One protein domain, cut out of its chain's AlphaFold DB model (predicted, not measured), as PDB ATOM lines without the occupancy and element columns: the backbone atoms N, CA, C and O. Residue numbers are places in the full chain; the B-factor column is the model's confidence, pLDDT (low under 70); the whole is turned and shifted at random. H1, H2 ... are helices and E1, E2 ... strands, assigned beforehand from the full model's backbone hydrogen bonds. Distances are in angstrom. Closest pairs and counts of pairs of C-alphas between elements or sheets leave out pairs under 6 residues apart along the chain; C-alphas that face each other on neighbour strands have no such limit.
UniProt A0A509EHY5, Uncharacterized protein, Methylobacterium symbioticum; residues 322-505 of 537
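This is residues 322 to 505 of the 537 residues of an uncharacterized protein of Methylobacterium symbioticum (UniProt A0A509EHY5). A twisted five-stranded sheet has a long helix along each face, H3 over E1 and E2, H4 over E3 and E4: three layers. H5 lies side by side with H4, and the helical hairpin of H6 and H7 packs on H3, clear of the sheet. The printed part has 184 residues, of mixed class, with eight named helices and five named strands in the order H1 H2 H3 E1 E2 E3 H4 E4 H5 E5 H6 H7 H8. The mixed sheet runs E1 E2 E3 E4 E5; the whole is compact, with a radius of gyration of the C-alphas of 16.9 A and spans of 52 by 44 by 28 A.

H1, residues 322 to 326, touches residues 466 to 474 of H6, residues 462 to 481; C-alphas 324 and 470 are closest, 4.4 A. H2, residues 330 to 333, and H3, residues 338 to 353, touch only at the corner, C-alphas 331 and 339 being closest at 5.8 A. H3 is on the sheet at a height of 7.1 A, along the strands. H3 touches H6 at a steep tilt of 69.6 degrees, only just short of about perpendicular; C-alphas 347 and 468 are closest, 5.9 A. E1, residues 361 to 367, E2, residues 378 to 384, and E3, residues 390 to 398, form a meander, each strand antiparallel to the one before; N 364 and O 381, 2.9 A, and N 382 and O 392, 2.9 A, are within hydrogen-bond range. H4, residues 404 to 418, is on the opposite face from H3, at a height of 10.0 A. E4, residues 427 to 432, is parallel to E3, with N 430 and O 395 at 2.8 A. H5, residues 441 to 452, touches H4 at a shallow tilt of 24 degrees, the same way; C-alphas 408 and 443 are closest, 6.2 A. E5, residues 456 to 458, is parallel to E4, with N 458 and O 431 at 2.8 A. E3, H4, E4 and E4, H5, E5 are strand-helix-strand units, parallel neighbour strands joined through a helix, with right-handed crossovers. H6 and H7, residues 484 to 494, form a helical hairpin; C-alphas 478 and 484 are closest, 4.9 A. H8, residues 501 to 505, only grazes the sheet. Every O i to N i+4 pair is within hydrogen-bond range in the helices but H2, too short for one.

H1 begins at C-alpha 322 (115.952, 190.294, 125.579). H3 is 22.5 A long, E3 26.5 A, H4 20.8 A and H6 28.0 A. H8 ends at C-alpha 505 (118.306, 169.858, 138.795).

The C-alphas farthest apart, of Ala 441 and Gly 482, are 53.1 A apart. The printed part has no cut and no long link. Mean pLDDT of the printed part is 89.3; residues 369 to 372 are under 70.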
ATOM      1  N   ALA A 322     116.886 189.178 125.475       94.75
ATOM      2  CA  ALA A 322     115.952 190.294 125.579       94.75
ATOM      3  C   ALA A 322     114.572 189.848 126.075       94.75
ATOM      4  O   ALA A 322     114.010 190.500 126.958       94.75
ATOM      5  N   ALA A 323     114.044 188.732 125.562       95.44
ATOM      6  CA  ALA A 323     112.762 188.189 126.012       95.44
ATOM      7  C   ALA A 323     112.795 187.825 127.504       95.44
ATOM      8  O   ALA A 323     111.915 188.232 128.258       95.44
ATOM      9  N   ALA A 324     113.844 187.139 127.964       96.12
ATOM     10  CA  ALA A 324     114.014 186.790 129.371       96.12
ATOM     11  C   ALA A 324     114.176 188.031 130.264       96.12
ATOM     12  O   ALA A 324     113.642 188.067 131.370       96.12
ATOM     13  N   ALA A 325     114.874 189.071 129.797       95.69
ATOM     14  CA  ALA A 325     115.014 190.319 130.545       95.69
ATOM     15  C   ALA A 325     113.674 191.056 130.738       95.69
ATOM     16  O   ALA A 325     113.487 191.716 131.761       95.69
ATOM     17  N   GLN A 326     112.754 190.937 129.776       94.75
ATOM     18  CA  GLN A 326     111.432 191.577 129.796       94.75
ATOM     19  C   GLN A 326     110.338 190.704 130.429       94.75
ATOM     20  O   GLN A 326     109.278 191.223 130.775       94.75
ATOM     21  N   ALA A 327     110.585 189.402 130.586       96.19
ATOM     22  CA  ALA A 327     109.598 188.446 131.062       96.19
ATOM     23  C   ALA A 327     109.087 188.782 132.475       96.19
ATOM     24  O   ALA A 327     109.861 188.910 133.433       96.19
ATOM     25  N   ASP A 328     107.763 188.867 132.614       94.00
ATOM     26  CA  ASP A 328     107.114 189.070 133.905       94.00
ATOM     27  C   ASP A 328     107.015 187.752 134.685       94.00
ATOM     28  O   ASP A 328     106.333 186.805 134.284       94.00
ATOM     29  N   ILE A 329     107.682 187.718 135.840       96.00
ATOM     30  CA  ILE A 329     107.669 186.591 136.777       96.00
ATOM     31  C   ILE A 329     106.903 186.902 138.067       96.00
ATOM     32  O   ILE A 329     106.953 186.109 139.003       96.00
ATOM     33  N   ALA A 330     106.196 188.035 138.162       94.00
ATOM     34  CA  ALA A 330     105.509 188.458 139.386       94.00
ATOM     35  C   ALA A 330     104.503 187.415 139.902       94.00
ATOM     36  O   ALA A 330     104.306 187.299 141.115       94.00
ATOM     37  N   GLY A 331     103.935 186.604 139.003       90.62
ATOM     38  CA  GLY A 331     103.023 185.511 139.337       90.62
ATOM     39  C   GLY A 331     103.616 184.430 140.253       90.62
ATOM     40  O   GLY A 331     102.858 183.738 140.929       90.62
ATOM     41  N   ILE A 332     104.948 184.328 140.380       92.94
ATOM     42  CA  ILE A 332     105.610 183.426 141.343       92.94
ATOM     43  C   ILE A 332     105.321 183.781 142.810       92.94
ATOM     44  O   ILE A 332     105.631 183.006 143.705       92.94
ATOM     45  N   ARG A 333     104.787 184.979 143.074       88.56
ATOM     46  CA  ARG A 333     104.426 185.437 144.424       88.56
ATOM     47  C   ARG A 333     102.988 185.090 144.809       88.56
ATOM     48  O   ARG A 333     102.578 185.424 145.914       88.56
ATOM     49  N   SER A 334     102.214 184.496 143.899       86.94
ATOM     50  CA  SER A 334     100.836 184.096 144.175       86.94
ATOM     51  C   SER A 334     100.798 182.922 145.151       86.94
ATOM     52  O   SER A 334     101.482 181.930 144.947       86.94
ATOM     53  N   ASP A 335      99.931 182.967 146.162       79.62
ATOM     54  CA  ASP A 335      99.696 181.803 147.032       79.62
ATOM     55  C   ASP A 335      98.964 180.650 146.306       79.62
ATOM     56  O   ASP A 335      98.815 179.552 146.857       79.62
ATOM     57  N   GLU A 336      98.500 180.883 145.075       81.88
ATOM     58  CA  GLU A 336      97.863 179.892 144.209       81.88
ATOM     59  C   GLU A 336      98.866 179.230 143.255       81.88
ATOM     60  O   GLU A 336      99.777 179.855 142.716       81.88
ATOM     61  N   ASP A 337      98.657 177.943 142.977       86.50
ATOM     62  CA  ASP A 337      99.488 177.142 142.076       86.50
ATOM     63  C   ASP A 337      99.198 177.374 140.574       86.50
ATOM     64  O   ASP A 337      99.876 176.793 139.729       86.50
ATOM     65  N   ILE A 338      98.256 178.260 140.217       88.00
ATOM     66  CA  ILE A 338      97.776 178.462 138.834       88.00
ATOM     67  C   ILE A 338      98.873 178.980 137.898       88.00
ATOM     68  O   ILE A 338      99.174 178.334 136.895       88.00
ATOM     69  N   TRP A 339      99.473 180.134 138.208       92.50
ATOM     70  CA  TRP A 339     100.437 180.779 137.306       92.50
ATOM     71  C   TRP A 339     101.678 179.910 137.089       92.50
ATOM     72  O   TRP A 339     102.073 179.658 135.953       92.50
ATOM     73  N   LEU A 340     102.262 179.397 138.179       93.81
ATOM     74  CA  LEU A 340     103.439 178.531 138.093       93.81
ATOM     75  C   LEU A 340     103.093 177.196 137.435       93.81
ATOM     76  O   LEU A 340     103.882 176.688 136.649       93.81
ATOM     77  N   GLY A 341     101.912 176.643 137.710       92.75
ATOM     78  CA  GLY A 341     101.438 175.438 137.047       92.75
ATOM     79  C   GLY A 341     101.313 175.606 135.534       92.75
ATOM     80  O   GLY A 341     101.718 174.708 134.799       92.75
ATOM     81  N   GLN A 342     100.812 176.753 135.063       92.56
ATOM     82  CA  GLN A 342     100.750 177.062 133.633       92.56
ATOM     83  C   GLN A 342     102.143 177.243 133.029       92.56
ATOM     84  O   GLN A 342     102.440 176.621 132.016       92.56
ATOM     85  N   LEU A 343     103.020 178.010 133.684       95.44
ATOM     86  CA  LEU A 343     104.390 178.202 133.207       95.44
ATOM     87  C   LEU A 343     105.152 176.873 133.092       95.44
ATOM     88  O   LEU A 343     105.888 176.669 132.132       95.44
ATOM     89  N   LEU A 344     104.968 175.958 134.050       95.56
ATOM     90  CA  LEU A 344     105.558 174.622 133.978       95.56
ATOM     91  C   LEU A 344     104.995 173.825 132.801       95.56
ATOM     92  O   LEU A 344     105.775 173.204 132.090       95.56
ATOM     93  N   ARG A 345     103.679 173.858 132.558       94.50
ATOM     94  CA  ARG A 345     103.095 173.204 131.376       94.50
ATOM     95  C   ARG A 345     103.726 173.718 130.089       94.50
ATOM     96  O   ARG A 345     104.230 172.917 129.310       94.50
ATOM     97  N   ASP A 346     103.798 175.037 129.936       95.19
ATOM     98  CA  ASP A 346     104.408 175.665 128.764       95.19
ATOM     99  C   ASP A 346     105.887 175.253 128.618       95.19
ATOM    100  O   ASP A 346     106.335 174.923 127.521       95.19
ATOM    101  N   ALA A 347     106.640 175.212 129.724       96.00
ATOM    102  CA  ALA A 347     108.047 174.814 129.742       96.00
ATOM    103  C   ALA A 347     108.267 173.340 129.367       96.00
ATOM    104  O   ALA A 347     109.176 173.034 128.600       96.00
ATOM    105  N   PHE A 348     107.454 172.418 129.887       96.00
ATOM    106  CA  PHE A 348     107.553 170.995 129.555       96.00
ATOM    107  C   PHE A 348     107.070 170.696 128.129       96.00
ATOM    108  O   PHE A 348     107.651 169.838 127.464       96.00
ATOM    109  N   ASP A 349     106.086 171.440 127.618       94.88
ATOM    110  CA  ASP A 349     105.689 171.380 126.209       94.88
ATOM    111  C   ASP A 349     106.822 171.853 125.291       94.88
ATOM    112  O   ASP A 349     107.111 171.209 124.284       94.88
ATOM    113  N   LEU A 350     107.504 172.945 125.656       95.25
ATOM    114  CA  LEU A 350     108.693 173.416 124.944       95.25
ATOM    115  C   LEU A 350     109.844 172.403 125.021       95.25
ATOM    116  O   LEU A 350     110.501 172.172 124.013       95.25
ATOM    117  N   TYR A 351     110.059 171.752 126.171       95.25
ATOM    118  CA  TYR A 351     111.064 170.691 126.303       95.25
ATOM    119  C   TYR A 351     110.789 169.529 125.340       95.25
ATOM    120  O   TYR A 351     111.701 169.051 124.671       95.25
ATOM    121  N   ALA A 352     109.536 169.070 125.244       93.00
ATOM    122  CA  ALA A 352     109.169 168.028 124.285       93.00
ATOM    123  C   ALA A 352     109.357 168.500 122.831       93.00
ATOM    124  O   ALA A 352     109.719 167.714 121.962       93.00
ATOM    125  N   LEU A 353     109.164 169.794 122.566       91.19
ATOM    126  CA  LEU A 353     109.332 170.386 121.239       91.19
ATOM    127  C   LEU A 353     110.805 170.525 120.811       91.19
ATOM    128  O   LEU A 353     111.084 170.554 119.614       91.19
ATOM    129  N   GLU A 354     111.747 170.579 121.759       90.50
ATOM    130  CA  GLU A 354     113.195 170.524 121.488       90.50
ATOM    131  C   GLU A 354     113.656 169.170 120.947       90.50
ATOM    132  O   GLU A 354     114.731 169.076 120.344       90.50
ATOM    133  N   ASP A 355     112.867 168.122 121.179       85.06
ATOM    134  CA  ASP A 355     113.181 166.756 120.795       85.06
ATOM    135  C   ASP A 355     112.759 166.465 119.356       85.06
ATOM    136  O   ASP A 355     111.577 166.571 119.020       85.06
ATOM    137  N   ASP A 356     113.719 166.153 118.483       77.06
ATOM    138  CA  ASP A 356     113.417 165.740 117.108       77.06
ATOM    139  C   ASP A 356     112.773 164.349 117.126       77.06
ATOM    140  O   ASP A 356     113.380 163.446 117.696       77.06
ATOM    141  N   PRO A 357     111.573 164.157 116.536       76.25
ATOM    142  CA  PRO A 357     110.903 162.865 116.570       76.25
ATOM    143  C   PRO A 357     111.797 161.731 116.051       76.25
ATOM    144  O   PRO A 357     112.232 161.763 114.898       76.25
ATOM    145  N   ASP A 358     112.015 160.720 116.890       77.38
ATOM    146  CA  ASP A 358     112.798 159.517 116.603       77.38
ATOM    147  C   ASP A 358     111.892 158.279 116.706       77.38
ATOM    148  O   ASP A 358     110.998 158.219 117.545       77.38
ATOM    149  N   ASP A 359     112.103 157.285 115.841       76.44
ATOM    150  CA  ASP A 359     111.373 156.017 115.908       76.44
ATOM    151  C   ASP A 359     111.760 155.206 117.169       76.44
ATOM    152  O   ASP A 359     110.971 154.373 117.615       76.44
ATOM    153  N   ALA A 360     112.944 155.440 117.756       83.38
ATOM    154  CA  ALA A 360     113.434 154.698 118.923       83.38
ATOM    155  C   ALA A 360     112.998 155.290 120.277       83.38
ATOM    156  O   ALA A 360     112.723 154.543 121.224       83.38
ATOM    157  N   LEU A 361     112.938 156.621 120.383       86.56
ATOM    158  CA  LEU A 361     112.604 157.337 121.614       86.56
ATOM    159  C   LEU A 361     111.585 158.433 121.325       86.56
ATOM    160  O   LEU A 361     111.871 159.385 120.606       86.56
ATOM    161  N   ASP A 362     110.434 158.342 121.982       86.06
ATOM    162  CA  ASP A 362     109.463 159.425 121.973       86.06
ATOM    163  C   ASP A 362     109.543 160.235 123.259       86.06
ATOM    164  O   ASP A 362     109.446 159.682 124.356       86.06
ATOM    165  N   VAL A 363     109.610 161.558 123.122       90.69
ATOM    166  CA  VAL A 363     109.401 162.489 124.231       90.69
ATOM    167  C   VAL A 363     108.055 163.180 124.056       90.69
ATOM    168  O   VAL A 363     107.834 163.936 123.113       90.69
ATOM    169  N   ALA A 364     107.134 162.932 124.983       89.50
ATOM    170  CA  ALA A 364     105.809 163.538 124.979       89.50
ATOM    171  C   ALA A 364     105.573 164.338 126.261       89.50
ATOM    172  O   ALA A 364     105.741 163.827 127.366       89.50
ATOM    173  N   SER A 365     105.120 165.583 126.123       91.44
ATOM    174  CA  SER A 365     104.520 166.323 127.234       91.44
ATOM    175  C   SER A 365     103.015 166.088 127.228       91.44
ATOM    176  O   SER A 365     102.345 166.245 126.206       91.44
ATOM    177  N   LYS A 366     102.474 165.683 128.376       86.75
ATOM    178  CA  LYS A 366     101.040 165.508 128.595       86.75
ATOM    179  C   LYS A 366     100.631 166.377 129.774       86.75
ATOM    180  O   LYS A 366     100.840 166.009 130.932       86.75
ATOM    181  N   GLY A 367     100.049 167.537 129.477       79.44
ATOM    182  CA  GLY A 367      99.343 168.335 130.473       79.44
ATOM    183  C   GLY A 367      98.132 167.568 131.005       79.44
ATOM    184  O   GLY A 367      97.406 166.931 130.240       79.44
ATOM    185  N   GLU A 368      97.899 167.620 132.315       71.25
ATOM    186  CA  GLU A 368      96.620 167.151 132.855       71.25
ATOM    187  C   GLU A 368      95.499 168.096 132.379       71.25
ATOM    188  O   GLU A 368      95.751 169.304 132.268       71.25
ATOM    189  N   PRO A 369      94.277 167.584 132.110       63.53
ATOM    190  CA  PRO A 369      93.150 168.393 131.644       63.53
ATOM    191  C   PRO A 369      92.931 169.632 132.515       63.53
ATOM    192  O   PRO A 369      93.295 169.626 133.695       63.53
ATOM    193  N   ASP A 370      92.286 170.665 131.960       62.72
ATOM    194  CA  ASP A 370      91.974 171.907 132.677       62.72
ATOM    195  C   ASP A 370      90.942 171.669 133.797       62.72
ATOM    196  O   ASP A 370      89.729 171.859 133.680       62.72
ATOM    197  N   GLN A 371      91.447 171.131 134.900       66.94
ATOM    198  CA  GLN A 371      90.736 170.898 136.138       66.94
ATOM    199  C   GLN A 371      91.113 172.010 137.105       66.94
ATOM    200  O   GLN A 371      92.266 172.426 137.177       66.94
ATOM    201  N   LYS A 372      90.155 172.434 137.936       67.25
ATOM    202  CA  LYS A 372      90.412 173.436 138.985       67.25
ATOM    203  C   LYS A 372      91.486 172.983 139.981       67.25
ATOM    204  O   LYS A 372      92.137 173.814 140.599       67.25
ATOM    205  N   ILE A 373      91.615 171.671 140.186       71.69
ATOM    206  CA  ILE A 373      92.532 171.066 141.160       71.69
ATOM    207  C   ILE A 373      93.116 169.797 140.532       71.69
ATOM    208  O   ILE A 373      92.772 168.689 140.947       71.69
ATOM    209  N   PRO A 374      93.953 169.932 139.491       80.62
ATOM    210  CA  PRO A 374      94.483 168.764 138.815       80.62
ATOM    211  C   PRO A 374      95.471 168.074 139.774       80.62
ATOM    212  O   PRO A 374      96.123 168.773 140.556       80.62
ATOM    213  N   PRO A 375      95.582 166.734 139.801       84.00
ATOM    214  CA  PRO A 375      96.498 166.032 140.709       84.00
ATOM    215  C   PRO A 375      97.982 166.296 140.384       84.00
ATOM    216  O   PRO A 375      98.807 166.371 141.297       84.00
ATOM    217  N   LEU A 376      98.291 166.542 139.112       90.25
ATOM    218  CA  LEU A 376      99.569 167.013 138.569       90.25
ATOM    219  C   LEU A 376      99.277 168.172 137.606       90.25
ATOM    220  O   LEU A 376      98.145 168.294 137.153       90.25
ATOM    221  N   HIS A 377     100.249 169.018 137.258       91.31
ATOM    222  CA  HIS A 377     100.028 169.937 136.122       91.31
ATOM    223  C   HIS A 377     100.276 169.249 134.786       91.31
ATOM    224  O   HIS A 377      99.621 169.571 133.794       91.31
ATOM    225  N   GLY A 378     101.164 168.264 134.793       92.00
ATOM    226  CA  GLY A 378     101.413 167.388 133.672       92.00
ATOM    227  C   GLY A 378     102.526 166.406 133.988       92.00
ATOM    228  O   GLY A 378     102.988 166.278 135.130       92.00
ATOM    229  N   ARG A 379     102.946 165.714 132.942       92.88
ATOM    230  CA  ARG A 379     104.068 164.788 132.961       92.88
ATOM    231  C   ARG A 379     104.803 164.834 131.635       92.88
ATOM    232  O   ARG A 379     104.190 165.035 130.588       92.88
ATOM    233  N   LEU A 380     106.104 164.618 131.709       93.94
ATOM    234  CA  LEU A 380     106.946 164.345 130.561       93.94
ATOM    235  C   LEU A 380     107.172 162.835 130.487       93.94
ATOM    236  O   LEU A 380     107.549 162.223 131.486       93.94
ATOM    237  N   ILE A 381     106.898 162.241 129.334       91.69
ATOM    238  CA  ILE A 381     106.935 160.797 129.112       91.69
ATOM    239  C   ILE A 381     108.027 160.516 128.088       91.69
ATOM    240  O   ILE A 381     107.984 161.054 126.984       91.69
ATOM    241  N   PHE A 382     108.983 159.678 128.469       91.31
ATOM    242  CA  PHE A 382     109.990 159.109 127.584       91.31
ATOM    243  C   PHE A 382     109.567 157.676 127.269       91.31
ATOM    244  O   PHE A 382     109.485 156.866 128.192       91.31
ATOM    245  N   ILE A 383     109.259 157.379 126.009       88.94
ATOM    246  CA  ILE A 383     108.809 156.052 125.570       88.94
ATOM    247  C   ILE A 383     109.921 155.422 124.742       88.94
ATOM    248  O   ILE A 383     110.211 155.880 123.636       88.94
ATOM    249  N   HIS A 384     110.538 154.379 125.285       88.62
ATOM    250  CA  HIS A 384     111.602 153.627 124.633       88.62
ATOM    251  C   HIS A 384     110.981 152.496 123.808       88.62
ATOM    252  O   HIS A 384     110.644 151.438 124.340       88.62
ATOM    253  N   ARG A 385     110.810 152.727 122.502       84.69
ATOM    254  CA  ARG A 385     110.097 151.809 121.594       84.69
ATOM    255  C   ARG A 385     110.795 150.466 121.438       84.69
ATOM    256  O   ARG A 385     110.146 149.428 121.380       84.69
ATOM    257  N   GLU A 386     112.123 150.482 121.430       85.69
ATOM    258  CA  GLU A 386     112.946 149.270 121.336       85.69
ATOM    259  C   GLU A 386     112.986 148.466 122.650       85.69
ATOM    260  O   GLU A 386     113.405 147.310 122.655       85.69
ATOM    261  N   GLU A 387     112.512 149.046 123.757       84.06
ATOM    262  CA  GLU A 387     112.437 148.414 125.079       84.06
ATOM    263  C   GLU A 387     110.981 148.060 125.446       84.06
ATOM    264  O   GLU A 387     110.550 148.316 126.565       84.06
ATOM    265  N   ASN A 388     110.202 147.494 124.512       80.50
ATOM    266  CA  ASN A 388     108.789 147.115 124.723       80.50
ATOM    267  C   ASN A 388     107.915 148.259 125.258       80.50
ATOM    268  O   ASN A 388     107.161 148.087 126.218       80.50
ATOM    269  N   ASP A 389     108.045 149.443 124.657       83.00
ATOM    270  CA  ASP A 389     107.363 150.659 125.103       83.00
ATOM    271  C   ASP A 389     107.585 150.954 126.597       83.00
ATOM    272  O   ASP A 389     106.700 151.464 127.289       83.00
ATOM    273  N   ARG A 390     108.781 150.662 127.126       83.81
ATOM    274  CA  ARG A 390     109.151 151.078 128.481       83.81
ATOM    275  C   ARG A 390     109.014 152.591 128.597       83.81
ATOM    276  O   ARG A 390     109.640 153.358 127.864       83.81
ATOM    277  N   GLU A 391     108.218 153.018 129.569       87.06
ATOM    278  CA  GLU A 391     107.929 154.429 129.783       87.06
ATOM    279  C   GLU A 391     108.608 154.947 131.050       87.06
ATOM    280  O   GLU A 391     108.310 154.466 132.145       87.06
ATOM    281  N   ARG A 392     109.406 156.011 130.929       89.69
ATOM    282  CA  ARG A 392     109.859 156.832 132.061       89.69
ATOM    283  C   ARG A 392     109.009 158.093 132.159       89.69
ATOM    284  O   ARG A 392     108.923 158.869 131.212       89.69
ATOM    285  N   HIS A 393     108.385 158.306 133.314       90.50
ATOM    286  CA  HIS A 393     107.494 159.440 133.565       90.50
ATOM    287  C   HIS A 393     108.140 160.399 134.553       90.50
ATOM    288  O   HIS A 393     108.417 160.036 135.695       90.50
ATOM    289  N   VAL A 394     108.292 161.650 134.136       94.62
ATOM    290  CA  VAL A 394     108.679 162.764 135.000       94.62
ATOM    291  C   VAL A 394     107.446 163.626 135.232       94.62
ATOM    292  O   VAL A 394     107.086 164.482 134.423       94.62
ATOM    293  N   CYS A 395     106.753 163.358 136.335       94.69
ATOM    294  CA  CYS A 395     105.559 164.090 136.736       94.69
ATOM    295  C   CYS A 395     105.952 165.392 137.430       94.69
ATOM    296  O   CYS A 395     106.902 165.411 138.209       94.69
ATOM    297  N   TYR A 396     105.204 166.470 137.213       95.12
ATOM    298  CA  TYR A 396     105.498 167.751 137.853       95.12
ATOM    299  C   TYR A 396     104.252 168.425 138.418       95.12
ATOM    300  O   TYR A 396     103.144 168.374 137.866       95.12
ATOM    301  N   ARG A 397     104.445 169.094 139.556       94.31
ATOM    302  CA  ARG A 397     103.401 169.851 140.235       94.31
ATOM    303  C   ARG A 397     103.958 171.118 140.880       94.31
ATOM    304  O   ARG A 397     104.915 171.055 141.645       94.31
ATOM    305  N   ALA A 398     103.283 172.243 140.659       94.50
ATOM    306  CA  ALA A 398     103.475 173.456 141.426       94.50
ATOM    307  C   ALA A 398     102.668 173.346 142.718       94.50
ATOM    308  O   ALA A 398     101.534 172.858 142.732       94.50
ATOM    309  N   LEU A 399     103.252 173.782 143.827       93.12
ATOM    310  CA  LEU A 399     102.575 173.725 145.114       93.12
ATOM    311  C   LEU A 399     102.944 174.945 145.946       93.12
ATOM    312  O   LEU A 399     103.850 174.868 146.765       93.12
ATOM    313  N   GLN A 400     102.243 176.063 145.741       90.69
ATOM    314  CA  GLN A 400     102.533 177.339 146.417       90.69
ATOM    315  C   GLN A 400     101.712 177.582 147.694       90.69
ATOM    316  O   GLN A 400     102.153 178.300 148.585       90.69
ATOM    317  N   HIS A 401     100.575 176.897 147.855       87.25
ATOM    318  CA  HIS A 401      99.661 177.119 148.980       87.25
ATOM    319  C   HIS A 401     100.334 177.068 150.359       87.25
ATOM    320  O   HIS A 401     101.045 176.109 150.681       87.25
ATOM    321  N   GLN A 402     100.052 178.073 151.192       86.12
ATOM    322  CA  GLN A 402     100.461 178.126 152.603       86.12
ATOM    323  C   GLN A 402      99.458 177.441 153.544       86.12
ATOM    324  O   GLN A 402      99.820 176.988 154.629       86.12
ATOM    325  N   ASN A 403      98.197 177.307 153.122       84.62
ATOM    326  CA  ASN A 403      97.198 176.545 153.864       84.62
ATOM    327  C   ASN A 403      97.601 175.059 153.901       84.62
ATOM    328  O   ASN A 403      97.648 174.387 152.867       84.62
ATOM    329  N   ALA A 404      97.866 174.543 155.104       83.69
ATOM    330  CA  ALA A 404      98.365 173.185 155.309       83.69
ATOM    331  C   ALA A 404      97.428 172.101 154.748       83.69
ATOM    332  O   ALA A 404      97.896 171.071 154.275       83.69
ATOM    333  N   ILE A 405      96.115 172.328 154.751       78.56
ATOM    334  CA  ILE A 405      95.116 171.351 154.298       78.56
ATOM    335  C   ILE A 405      95.114 171.278 152.774       78.56
ATOM    336  O   ILE A 405      95.232 170.198 152.194       78.56
ATOM    337  N   ALA A 406      95.064 172.444 152.126       79.31
ATOM    338  CA  ALA A 406      95.166 172.560 150.677       79.31
ATOM    339  C   ALA A 406      96.488 171.977 150.155       79.31
ATOM    340  O   ALA A 406      96.490 171.285 149.135       79.31
ATOM    341  N   PHE A 407      97.586 172.218 150.879       87.56
ATOM    342  CA  PHE A 407      98.903 171.657 150.601       87.56
ATOM    343  C   PHE A 407      98.909 170.125 150.705       87.56
ATOM    344  O   PHE A 407      99.285 169.438 149.756       87.56
ATOM    345  N   GLN A 408      98.453 169.579 151.836       87.00
ATOM    346  CA  GLN A 408      98.467 168.138 152.100       87.00
ATOM    347  C   GLN A 408      97.600 167.361 151.105       87.00
ATOM    348  O   GLN A 408      98.026 166.319 150.608       87.00
ATOM    349  N   ALA A 409      96.403 167.864 150.782       82.06
ATOM    350  CA  ALA A 409      95.510 167.223 149.818       82.06
ATOM    351  C   ALA A 409      96.149 167.128 148.422       82.06
ATOM    352  O   ALA A 409      96.112 166.077 147.782       82.06
ATOM    353  N   ARG A 410      96.792 168.210 147.974       87.25
ATOM    354  CA  ARG A 410      97.465 168.290 146.672       87.25
ATOM    355  C   ARG A 410      98.717 167.419 146.591       87.25
ATOM    356  O   ARG A 410      98.910 166.746 145.584       87.25
ATOM    357  N   LEU A 411      99.538 167.389 147.645       90.62
ATOM    358  CA  LEU A 411     100.730 166.539 147.686       90.62
ATOM    359  C   LEU A 411     100.360 165.046 147.705       90.62
ATOM    360  O   LEU A 411     100.964 164.264 146.980       90.62
ATOM    361  N   ARG A 412      99.315 164.646 148.442       87.06
ATOM    362  CA  ARG A 412      98.788 163.266 148.401       87.06
ATOM    363  C   ARG A 412      98.317 162.867 147.005       87.06
ATOM    364  O   ARG A 412      98.678 161.793 146.527       87.06
ATOM    365  N   ALA A 413      97.554 163.743 146.351       83.38
ATOM    366  CA  ALA A 413      97.094 163.513 144.986       83.38
ATOM    367  C   ALA A 413      98.277 163.380 144.012       83.38
ATOM    368  O   ALA A 413      98.270 162.476 143.185       83.38
ATOM    369  N   ALA A 414      99.318 164.207 144.157       89.94
ATOM    370  CA  ALA A 414     100.522 164.134 143.329       89.94
ATOM    371  C   ALA A 414     101.312 162.830 143.536       89.94
ATOM    372  O   ALA A 414     101.747 162.217 142.565       89.94
ATOM    373  N   LEU A 415     101.465 162.373 144.784       88.31
ATOM    374  CA  LEU A 415     102.116 161.095 145.104       88.31
ATOM    375  C   LEU A 415     101.362 159.908 144.496       88.31
ATOM    376  O   LEU A 415     101.971 159.027 143.902       88.31
ATOM    377  N   THR A 416     100.030 159.909 144.605       83.06
ATOM    378  CA  THR A 416      99.195 158.851 144.011       83.06
ATOM    379  C   THR A 416      99.245 158.895 142.484       83.06
ATOM    380  O   THR A 416      99.435 157.861 141.855       83.06
ATOM    381  N   ALA A 417      99.119 160.084 141.889       83.56
ATOM    382  CA  ALA A 417      99.099 160.264 140.440       83.56
ATOM    383  C   ALA A 417     100.435 159.943 139.777       83.56
ATOM    384  O   ALA A 417     100.454 159.380 138.697       83.56
ATOM    385  N   SER A 418     101.553 160.305 140.403       86.38
ATOM    386  CA  SER A 418     102.876 160.013 139.842       86.38
ATOM    387  C   SER A 418     103.267 158.543 139.956       86.38
ATOM    388  O   SER A 418     104.158 158.104 139.237       86.38
ATOM    389  N   GLY A 419     102.647 157.790 140.874       81.06
ATOM    390  CA  GLY A 419     103.056 156.419 141.175       81.06
ATOM    391  C   GLY A 419     104.489 156.316 141.710       81.06
ATOM    392  O   GLY A 419     105.074 155.235 141.659       81.06
ATOM    393  N   ILE A 420     105.063 157.427 142.194       85.50
ATOM    394  CA  ILE A 420     106.462 157.499 142.617       85.50
ATOM    395  C   ILE A 420     106.770 156.459 143.696       85.50
ATOM    396  O   ILE A 420     106.077 156.338 144.709       85.50
ATOM    397  N   SER A 421     107.838 155.702 143.472       79.12
ATOM    398  CA  SER A 421     108.297 154.658 144.375       79.12
ATOM    399  C   SER A 421     109.744 154.324 144.052       79.12
ATOM    400  O   SER A 421     110.091 154.132 142.892       79.12
ATOM    401  N   THR A 422     110.579 154.127 145.071       76.81
ATOM    402  CA  THR A 422     111.958 153.641 144.884       76.81
ATOM    403  C   THR A 422     112.022 152.247 144.254       76.81
ATOM    404  O   THR A 422     113.059 151.855 143.732       76.81
ATOM    405  N   ARG A 423     110.907 151.504 144.265       70.44
ATOM    406  CA  ARG A 423     110.762 150.206 143.589       70.44
ATOM    407  C   ARG A 423     110.508 150.329 142.081       70.44
ATOM    408  O   ARG A 423     110.537 149.319 141.392       70.44
ATOM    409  N   ILE A 424     110.216 151.533 141.583       73.06
ATOM    410  CA  ILE A 424     109.870 151.806 140.182       73.06
ATOM    411  C   ILE A 424     110.664 153.044 139.743       73.06
ATOM    412  O   ILE A 424     110.145 154.160 139.782       73.06
ATOM    413  N   PRO A 425     111.938 152.881 139.354       72.50
ATOM    414  CA  PRO A 425     112.820 154.017 139.084       72.50
ATOM    415  C   PRO A 425     112.333 154.908 137.928       72.50
ATOM    416  O   PRO A 425     112.676 156.083 137.875       72.50
ATOM    417  N   ASP A 426     111.482 154.378 137.046       83.75
ATOM    418  CA  ASP A 426     110.912 155.078 135.891       83.75
ATOM    419  C   ASP A 426     109.686 155.957 136.233       83.75
ATOM    420  O   ASP A 426     108.963 156.415 135.341       83.75
ATOM    421  N   ARG A 427     109.402 156.185 137.521       86.50
ATOM    422  CA  ARG A 427     108.316 157.053 138.003       86.50
ATOM    423  C   ARG A 427     108.877 158.124 138.932       86.50
ATOM    424  O   ARG A 427     109.152 157.872 140.102       86.50
ATOM    425  N   GLU A 428     109.014 159.340 138.414       91.81
ATOM    426  CA  GLU A 428     109.571 160.487 139.130       91.81
ATOM    427  C   GLU A 428     108.507 161.561 139.393       91.81
ATOM    428  O   GLU A 428     107.590 161.772 138.596       91.81
ATOM    429  N   LEU A 429     108.660 162.288 140.504       95.25
ATOM    430  CA  LEU A 429     107.815 163.424 140.865       95.25
ATOM    431  C   LEU A 429     108.671 164.638 141.232       95.25
ATOM    432  O   LEU A 429     109.448 164.608 142.191       95.25
ATOM    433  N   LEU A 430     108.457 165.723 140.493       97.25
ATOM    434  CA  LEU A 430     109.017 167.043 140.731       97.25
ATOM    435  C   LEU A 430     107.978 167.914 141.440       97.25
ATOM    436  O   LEU A 430     106.903 168.202 140.902       97.25
ATOM    437  N   LEU A 431     108.312 168.364 142.645       96.50
ATOM    438  CA  LEU A 431     107.534 169.358 143.366       96.50
ATOM    439  C   LEU A 431     108.203 170.719 143.201       96.50
ATOM    440  O   LEU A 431     109.335 170.903 143.638       96.50
ATOM    441  N   VAL A 432     107.507 171.672 142.586       96.25
ATOM    442  CA  VAL A 432     108.040 173.010 142.313       96.25
ATOM    443  C   VAL A 432     107.375 174.019 143.238       96.25
ATOM    444  O   VAL A 432     106.151 174.198 143.219       96.25
ATOM    445  N   ARG A 433     108.167 174.679 144.081       93.94
ATOM    446  CA  ARG A 433     107.669 175.658 145.052       93.94
ATOM    447  C   ARG A 433     108.746 176.678 145.370       93.94
ATOM    448  O   ARG A 433     109.897 176.309 145.557       93.94
ATOM    449  N   ARG A 434     108.322 177.928 145.546       90.62
ATOM    450  CA  ARG A 434     109.135 178.971 146.164       90.62
ATOM    451  C   ARG A 434     108.842 179.090 147.657       90.62
ATOM    452  O   ARG A 434     107.681 179.141 148.067       90.62
ATOM    453  N   GLY A 435     109.895 179.191 148.462       86.31
ATOM    454  CA  GLY A 435     109.787 179.410 149.905       86.31
ATOM    455  C   GLY A 435     109.460 178.154 150.720       86.31
ATOM    456  O   GLY A 435     109.381 177.036 150.212       86.31
ATOM    457  N   SER A 436     109.295 178.336 152.032       86.94
ATOM    458  CA  SER A 436     109.154 177.226 152.977       86.94
ATOM    459  C   SER A 436     107.827 176.476 152.844       86.94
ATOM    460  O   SER A 436     106.791 177.038 152.469       86.94
ATOM    461  N   MET A 437     107.855 175.196 153.217       88.88
ATOM    462  CA  MET A 437     106.654 174.374 153.365       88.88
ATOM    463  C   MET A 437     105.797 174.846 154.549       88.88
ATOM    464  O   MET A 437     106.349 175.354 155.533       88.88
ATOM    465  N   PRO A 438     104.470 174.623 154.516       90.00
ATOM    466  CA  PRO A 438     103.626 174.823 155.685       90.00
ATOM    467  C   PRO A 438     104.091 173.959 156.864       90.00
ATOM    468  O   PRO A 438     104.513 172.813 156.693       90.00
ATOM    469  N   GLY A 439     103.982 174.488 158.082       88.00
ATOM    470  CA  GLY A 439     104.339 173.753 159.295       88.00
ATOM    471  C   GLY A 439     103.374 172.609 159.644       88.00
ATOM    472  O   GLY A 439     102.350 172.383 158.992       88.00
ATOM    473  N   GLY A 440     103.688 171.906 160.735       90.06
ATOM    474  CA  GLY A 440     102.818 170.903 161.357       90.06
ATOM    475  C   GLY A 440     103.237 169.447 161.117       90.06
ATOM    476  O   GLY A 440     103.842 169.102 160.103       90.06
ATOM    477  N   ALA A 441     102.885 168.574 162.067       88.06
ATOM    478  CA  ALA A 441     103.313 167.173 162.077       88.06
ATOM    479  C   ALA A 441     102.827 166.381 160.850       88.06
ATOM    480  O   ALA A 441     103.611 165.653 160.247       88.06
ATOM    481  N   LYS A 442     101.562 166.566 160.439       85.94
ATOM    482  CA  LYS A 442     100.990 165.903 159.251       85.94
ATOM    483  C   LYS A 442     101.694 166.330 157.956       85.94
ATOM    484  O   LYS A 442     101.951 165.488 157.102       85.94
ATOM    485  N   THR A 443     102.019 167.619 157.813       90.44
ATOM    486  CA  THR A 443     102.748 168.127 156.640       90.44
ATOM    487  C   THR A 443     104.145 167.525 156.582       90.44
ATOM    488  O   THR A 443     104.541 167.020 155.539       90.44
ATOM    489  N   LYS A 444     104.850 167.503 157.721       92.38
ATOM    490  CA  LYS A 444     106.184 166.907 157.822       92.38
ATOM    491  C   LYS A 444     106.179 165.427 157.430       92.38
ATOM    492  O   LYS A 444     106.929 165.051 156.546       92.38
ATOM    493  N   GLN A 445     105.272 164.626 157.992       91.19
ATOM    494  CA  GLN A 445     105.140 163.204 157.642       91.19
ATOM    495  C   GLN A 445     104.927 162.979 156.138       91.19
ATOM    496  O   GLN A 445     105.480 162.047 155.564       91.19
ATOM    497  N   LEU A 446     104.121 163.828 155.495       91.19
ATOM    498  CA  LEU A 446     103.837 163.705 154.070       91.19
ATOM    499  C   LEU A 446     105.034 164.107 153.195       91.19
ATOM    500  O   LEU A 446     105.280 163.475 152.171       91.19
ATOM    501  N   VAL A 447     105.782 165.137 153.600       93.50
ATOM    502  CA  VAL A 447     107.026 165.541 152.927       93.50
ATOM    503  C   VAL A 447     108.110 164.479 153.115       93.50
ATOM    504  O   VAL A 447     108.769 164.124 152.144       93.50
ATOM    505  N   ASP A 448     108.236 163.906 154.312       93.62
ATOM    506  CA  ASP A 448     109.170 162.811 154.586       93.62
ATOM    507  C   ASP A 448     108.852 161.592 153.699       93.62
ATOM    508  O   ASP A 448     109.759 160.998 153.120       93.62
ATOM    509  N   ALA A 449     107.566 161.261 153.512       91.12
ATOM    510  CA  ALA A 449     107.137 160.202 152.594       91.12
ATOM    511  C   ALA A 449     107.474 160.516 151.125       91.12
ATOM    512  O   ALA A 449     107.928 159.635 150.397       91.12
ATOM    513  N   PHE A 450     107.296 161.768 150.692       94.12
ATOM    514  CA  PHE A 450     107.692 162.227 149.358       94.12
ATOM    515  C   PHE A 450     109.202 162.089 149.126       94.12
ATOM    516  O   PHE A 450     109.621 161.546 148.105       94.12
ATOM    517  N   THR A 451     110.022 162.520 150.085       94.12
ATOM    518  CA  THR A 451     111.481 162.403 149.998       94.12
ATOM    519  C   THR A 451     111.931 160.943 150.042       94.12
ATOM    520  O   THR A 451     112.772 160.546 149.240       94.12
ATOM    521  N   ALA A 452     111.341 160.117 150.912       91.31
ATOM    522  CA  ALA A 452     111.647 158.689 150.998       91.31
ATOM    523  C   ALA A 452     111.297 157.922 149.710       91.31
ATOM    524  O   ALA A 452     111.958 156.938 149.387       91.31
ATOM    525  N   ALA A 453     110.292 158.383 148.959       87.88
ATOM    526  CA  ALA A 453     109.935 157.828 147.656       87.88
ATOM    527  C   ALA A 453     110.870 158.276 146.511       87.88
ATOM    528  O   ALA A 453     110.722 157.789 145.396       87.88
ATOM    529  N   GLY A 454     111.833 159.173 146.769       90.88
ATOM    530  CA  GLY A 454     112.762 159.706 145.763       90.88
ATOM    531  C   GLY A 454     112.295 161.003 145.091       90.88
ATOM    532  O   GLY A 454     112.831 161.387 144.052       90.88
ATOM    533  N   GLY A 455     111.290 161.680 145.653       93.75
ATOM    534  CA  GLY A 455     110.755 162.921 145.103       93.75
ATOM    535  C   GLY A 455     111.759 164.077 145.131       93.75
ATOM    536  O   GLY A 455     112.519 164.232 146.089       93.75
ATOM    537  N   LYS A 456     111.738 164.923 144.094       95.44
ATOM    538  CA  LYS A 456     112.644 166.076 143.955       95.44
ATOM    539  C   LYS A 456     111.900 167.382 144.223       95.44
ATOM    540  O   LYS A 456     110.958 167.723 143.508       95.44
ATOM    541  N   LEU A 457     112.321 168.116 145.249       95.62
ATOM    542  CA  LEU A 457     111.839 169.470 145.524       95.62
ATOM    543  C   LEU A 457     112.729 170.482 144.796       95.62
ATOM    544  O   LEU A 457     113.937 170.495 145.016       95.62
ATOM    545  N   ILE A 458     112.132 171.333 143.965       95.94
ATOM    546  CA  ILE A 458     112.842 172.344 143.179       95.94
ATOM    547  C   ILE A 458     112.291 173.730 143.529       95.94
ATOM    548  O   ILE A 458     111.098 173.994 143.349       95.94
ATOM    549  N   ASP A 459     113.169 174.621 143.995       95.31
ATOM    550  CA  ASP A 459     112.901 176.061 144.075       95.31
ATOM    551  C   ASP A 459     113.493 176.728 142.823       95.31
ATOM    552  O   ASP A 459     114.719 176.798 142.692       95.31
ATOM    553  N   PRO A 460     112.660 177.135 141.847       94.75
ATOM    554  CA  PRO A 460     113.153 177.661 140.586       94.75
ATOM    555  C   PRO A 460     113.785 179.041 140.793       94.75
ATOM    556  O   PRO A 460     113.197 179.932 141.420       94.75
ATOM    557  N   SER A 461     114.969 179.243 140.215       95.19
ATOM    558  CA  SER A 461     115.647 180.535 140.272       95.19
ATOM    559  C   SER A 461     114.887 181.594 139.466       95.19
ATOM    560  O   SER A 461     114.203 181.293 138.488       95.19
ATOM    561  N   ASP A 462     115.032 182.867 139.838       96.44
ATOM    562  CA  ASP A 462     114.486 183.979 139.047       96.44
ATOM    563  C   ASP A 462     115.049 184.019 137.615       96.44
ATOM    564  O   ASP A 462     114.389 184.530 136.713       96.44
ATOM    565  N   ALA A 463     116.264 183.504 137.403       96.31
ATOM    566  CA  ALA A 463     116.869 183.402 136.081       96.31
ATOM    567  C   ALA A 463     116.175 182.325 135.234       96.31
ATOM    568  O   ALA A 463     115.776 182.615 134.108       96.31
ATOM    569  N   ASP A 464     115.955 181.128 135.791       96.44
ATOM    570  CA  ASP A 464     115.224 180.059 135.101       96.44
ATOM    571  C   ASP A 464     113.797 180.507 134.773       96.44
ATOM    572  O   ASP A 464     113.369 180.399 133.629       96.44
ATOM    573  N   LEU A 465     113.073 181.086 135.740       97.12
ATOM    574  CA  LEU A 465     111.700 181.557 135.516       97.12
ATOM    575  C   LEU A 465     111.614 182.589 134.390       97.12
ATOM    576  O   LEU A 465     110.686 182.529 133.589       97.12
ATOM    577  N   ARG A 466     112.581 183.510 134.309       98.06
ATOM    578  CA  ARG A 466     112.658 184.495 133.223       98.06
ATOM    579  C   ARG A 466     112.917 183.845 131.871       98.06
ATOM    580  O   ARG A 466     112.284 184.236 130.899       98.06
ATOM    581  N   ILE A 467     113.798 182.847 131.802       97.62
ATOM    582  CA  ILE A 467     114.050 182.099 130.563       97.62
ATOM    583  C   ILE A 467     112.786 181.355 130.124       97.62
ATOM    584  O   ILE A 467     112.371 181.493 128.976       97.62
ATOM    585  N   LEU A 468     112.141 180.610 131.027       97.56
ATOM    586  CA  LEU A 468     110.936 179.838 130.705       97.56
ATOM    587  C   LEU A 468     109.774 180.750 130.283       97.56
ATOM    588  O   LEU A 468     109.104 180.473 129.288       97.56
ATOM    589  N   ALA A 469     109.554 181.859 130.997       97.62
ATOM    590  CA  ALA A 469     108.518 182.829 130.649       97.62
ATOM    591  C   ALA A 469     108.846 183.560 129.336       97.62
ATOM    592  O   ALA A 469     107.970 183.711 128.491       97.62
ATOM    593  N   GLY A 470     110.112 183.920 129.112       97.56
ATOM    594  CA  GLY A 470     110.570 184.508 127.855       97.56
ATOM    595  C   GLY A 470     110.366 183.573 126.659       97.56
ATOM    596  O   GLY A 470     109.894 184.016 125.619       97.56
ATOM    597  N   LEU A 471     110.644 182.272 126.802       97.12
ATOM    598  CA  LEU A 471     110.382 181.281 125.751       97.12
ATOM    599  C   LEU A 471     108.890 181.123 125.451       97.12
ATOM    600  O   LEU A 471     108.513 181.025 124.284       97.12
ATOM    601  N   ARG A 472     108.036 181.125 126.483       96.44
ATOM    602  CA  ARG A 472     106.576 181.146 126.313       96.44
ATOM    603  C   ARG A 472     106.140 182.378 125.517       96.44
ATOM    604  O   ARG A 472     105.364 182.245 124.572       96.44
ATOM    605  N   ASP A 473     106.655 183.551 125.869       95.62
ATOM    606  CA  ASP A 473     106.285 184.813 125.225       95.62
ATOM    607  C   ASP A 473     106.793 184.873 123.772       95.62
ATOM    608  O   ASP A 473     106.055 185.288 122.877       95.62
ATOM    609  N   LEU A 474     108.006 184.372 123.503       95.81
ATOM    610  CA  LEU A 474     108.537 184.215 122.144       95.81
ATOM    611  C   LEU A 474     107.693 183.253 121.305       95.81
ATOM    612  O   LEU A 474     107.382 183.572 120.159       95.81
ATOM    613  N   ARG A 475     107.275 182.112 121.871       95.38
ATOM    614  CA  ARG A 475     106.381 181.162 121.194       95.38
ATOM    615  C   ARG A 475     105.052 181.822 120.835       95.38
ATOM    616  O   ARG A 475     104.602 181.696 119.699       95.38
ATOM    617  N   ALA A 476     104.439 182.535 121.779       94.62
ATOM    618  CA  ALA A 476     103.171 183.228 121.557       94.62
ATOM    619  C   ALA A 476     103.296 184.318 120.480       94.62
ATOM    620  O   ALA A 476     102.436 184.431 119.606       94.62
ATOM    621  N   LYS A 477     104.393 185.084 120.501       94.12
ATOM    622  CA  LYS A 477     104.694 186.089 119.479       94.12
ATOM    623  C   LYS A 477     104.879 185.454 118.098       94.12
ATOM    624  O   LYS A 477     104.226 185.880 117.152       94.12
ATOM    625  N   ALA A 478     105.690 184.401 117.996       93.00
ATOM    626  CA  ALA A 478     105.913 183.683 116.742       93.00
ATOM    627  C   ALA A 478     104.609 183.105 116.173       93.00
ATOM    628  O   ALA A 478     104.378 183.163 114.970       93.00
ATOM    629  N   GLN A 479     103.717 182.596 117.027       92.12
ATOM    630  CA  GLN A 479     102.388 182.147 116.604       92.12
ATOM    631  C   GLN A 479     101.535 183.291 116.044       92.12
ATOM    632  O   GLN A 479     100.905 183.121 115.005       92.12
ATOM    633  N   ALA A 480     101.528 184.452 116.703       92.81
ATOM    634  CA  ALA A 480     100.766 185.617 116.253       92.81
ATOM    635  C   ALA A 480     101.297 186.209 114.934       92.81
ATOM    636  O   ALA A 480     100.516 186.720 114.134       92.81
ATOM    637  N   GLU A 481     102.609 186.132 114.705       91.62
ATOM    638  CA  GLU A 481     103.283 186.663 113.512       91.62
ATOM    639  C   GLU A 481     103.334 185.657 112.344       91.62
ATOM    640  O   GLU A 481     103.715 186.026 111.237       91.62
ATOM    641  N   GLY A 482     102.902 184.406 112.553       87.25
ATOM    642  CA  GLY A 482     102.951 183.348 111.535       87.25
ATOM    643  C   GLY A 482     104.320 182.670 111.388       87.25
ATOM    644  O   GLY A 482     104.515 181.877 110.472       87.25
ATOM    645  N   ASP A 483     105.242 182.922 112.318       88.69
ATOM    646  CA  ASP A 483     106.623 182.423 112.342       88.69
ATOM    647  C   ASP A 483     106.816 181.199 113.260       88.69
ATOM    648  O   ASP A 483     107.937 180.874 113.666       88.69
ATOM    649  N   ALA A 484     105.735 180.491 113.602       88.69
ATOM    650  CA  ALA A 484     105.771 179.340 114.509       88.69
ATOM    651  C   ALA A 484     106.762 178.249 114.056       88.69
ATOM    652  O   ALA A 484     107.563 177.779 114.860       88.69
ATOM    653  N   ASP A 485     106.782 177.895 112.767       86.88
ATOM    654  CA  ASP A 485     107.715 176.889 112.239       86.88
ATOM    655  C   ASP A 485     109.186 177.352 112.319       86.88
ATOM    656  O   ASP A 485     110.097 176.542 112.516       86.88
ATOM    657  N   THR A 486     109.434 178.660 112.184       88.44
ATOM    658  CA  THR A 486     110.770 179.257 112.344       88.44
ATOM    659  C   THR A 486     111.210 179.187 113.807       88.44
ATOM    660  O   THR A 486     112.349 178.803 114.082       88.44
ATOM    661  N   PHE A 487     110.301 179.479 114.743       92.06
ATOM    662  CA  PHE A 487     110.533 179.331 116.182       92.06
ATOM    663  C   PHE A 487     110.843 177.887 116.572       92.06
ATOM    664  O   PHE A 487     111.825 177.646 117.269       92.06
ATOM    665  N   GLU A 488     110.070 176.910 116.093       90.69
ATOM    666  CA  GLU A 488     110.311 175.496 116.398       90.69
ATOM    667  C   GLU A 488     111.675 175.017 115.897       90.69
ATOM    668  O   GLU A 488     112.383 174.291 116.597       90.69
ATOM    669  N   ARG A 489     112.078 175.444 114.696       87.62
ATOM    670  CA  ARG A 489     113.395 175.117 114.137       87.62
ATOM    671  C   ARG A 489     114.527 175.718 114.973       87.62
ATOM    672  O   ARG A 489     115.507 175.028 115.259       87.62
ATOM    673  N   TRP A 490     114.383 176.983 115.373       90.75
ATOM    674  CA  TRP A 490     115.321 177.652 116.277       90.75
ATOM    675  C   TRP A 490     115.402 176.933 117.630       90.75
ATOM    676  O   TRP A 490     116.499 176.592 118.070       90.75
ATOM    677  N   LEU A 491     114.258 176.603 118.235       92.19
ATOM    678  CA  LEU A 491     114.172 175.924 119.527       92.19
ATOM    679  C   LEU A 491     114.890 174.564 119.499       92.19
ATOM    680  O   LEU A 491     115.706 174.281 120.371       92.19
ATOM    681  N   ARG A 492     114.661 173.755 118.456       88.44
ATOM    682  CA  ARG A 492     115.342 172.461 118.251       88.44
ATOM    683  C   ARG A 492     116.852 172.593 118.043       88.44
ATOM    684  O   ARG A 492     117.593 171.680 118.395       88.44
ATOM    685  N   THR A 493     117.304 173.706 117.463       87.50
ATOM    686  CA  THR A 493     118.730 173.968 117.207       87.50
ATOM    687  C   THR A 493     119.450 174.414 118.479       87.50
ATOM    688  O   THR A 493     120.515 173.893 118.803       87.50
ATOM    689  N   GLU A 494     118.857 175.353 119.217       88.56
ATOM    690  CA  GLU A 494     119.478 175.965 120.399       88.56
ATOM    691  C   GLU A 494     119.291 175.151 121.691       88.56
ATOM    692  O   GLU A 494     120.117 175.245 122.612       88.56
ATOM    693  N   GLN A 495     118.209 174.365 121.755       90.75
ATOM    694  CA  GLN A 495     117.756 173.562 122.899       90.75
ATOM    695  C   GLN A 495     117.841 174.301 124.255       90.75
ATOM    696  O   GLN A 495     118.479 173.809 125.195       90.75
ATOM    697  N   PRO A 496     117.303 175.533 124.364       92.88
ATOM    698  CA  PRO A 496     117.489 176.383 125.538       92.88
ATOM    699  C   PRO A 496     116.837 175.855 126.827       92.88
ATOM    700  O   PRO A 496     117.390 176.071 127.904       92.88
ATOM    701  N   VAL A 497     115.694 175.171 126.753       93.56
ATOM    702  CA  VAL A 497     114.921 174.651 127.894       93.56
ATOM    703  C   VAL A 497     115.714 173.582 128.631       93.56
ATOM    704  O   VAL A 497     115.942 173.712 129.839       93.56
ATOM    705  N   GLY A 498     116.195 172.564 127.907       90.00
ATOM    706  CA  GLY A 498     116.990 171.478 128.481       90.00
ATOM    707  C   GLY A 498     118.304 171.941 129.123       90.00
ATOM    708  O   GLY A 498     118.896 171.194 129.895       90.00
ATOM    709  N   ARG A 499     118.752 173.170 128.844       90.88
ATOM    710  CA  ARG A 499     119.990 173.773 129.368       90.88
ATOM    711  C   ARG A 499     119.777 174.686 130.579       90.88
ATOM    712  O   ARG A 499     120.731 175.293 131.057       90.88
ATOM    713  N   THR A 500     118.539 174.854 131.035       94.75
ATOM    714  CA  THR A 500     118.259 175.636 132.245       94.75
ATOM    715  C   THR A 500     118.636 174.847 133.498       94.75
ATOM    716  O   THR A 500     118.532 173.617 133.537       94.75
ATOM    717  N   HIS A 501     119.009 175.557 134.564       94.38
ATOM    718  CA  HIS A 501     119.385 174.927 135.831       94.38
ATOM    719  C   HIS A 501     118.201 174.162 136.448       94.38
ATOM    720  O   HIS A 501     118.386 173.146 137.123       94.38
ATOM    721  N   PHE A 502     116.970 174.608 136.176       96.00
ATOM    722  CA  PHE A 502     115.751 173.890 136.547       96.00
ATOM    723  C   PHE A 502     115.723 172.454 135.990       96.00
ATOM    724  O   PHE A 502     115.552 171.505 136.759       96.00
ATOM    725  N   PHE A 503     115.920 172.277 134.677       95.62
ATOM    726  CA  PHE A 503     115.866 170.956 134.034       95.62
ATOM    727  C   PHE A 503     117.101 170.097 134.369       95.62
ATOM    728  O   PHE A 503     116.974 168.881 134.543       95.62
ATOM    729  N   GLU A 504     118.270 170.714 134.570       93.50
ATOM    730  CA  GLU A 504     119.459 170.035 135.107       93.50
ATOM    731  C   GLU A 504     119.202 169.463 136.510       93.50
ATOM    732  O   GLU A 504     119.410 168.272 136.743       93.50
ATOM    733  N   THR A 505     118.661 170.277 137.425       93.19
ATOM    734  CA  THR A 505     118.306 169.858 138.795       93.19
ATOM    735  C   THR A 505     117.225 168.776 138.793       93.19
ATOM    736  O   THR A 505     117.239 167.863 139.621       93.19
TER     737      THR A 505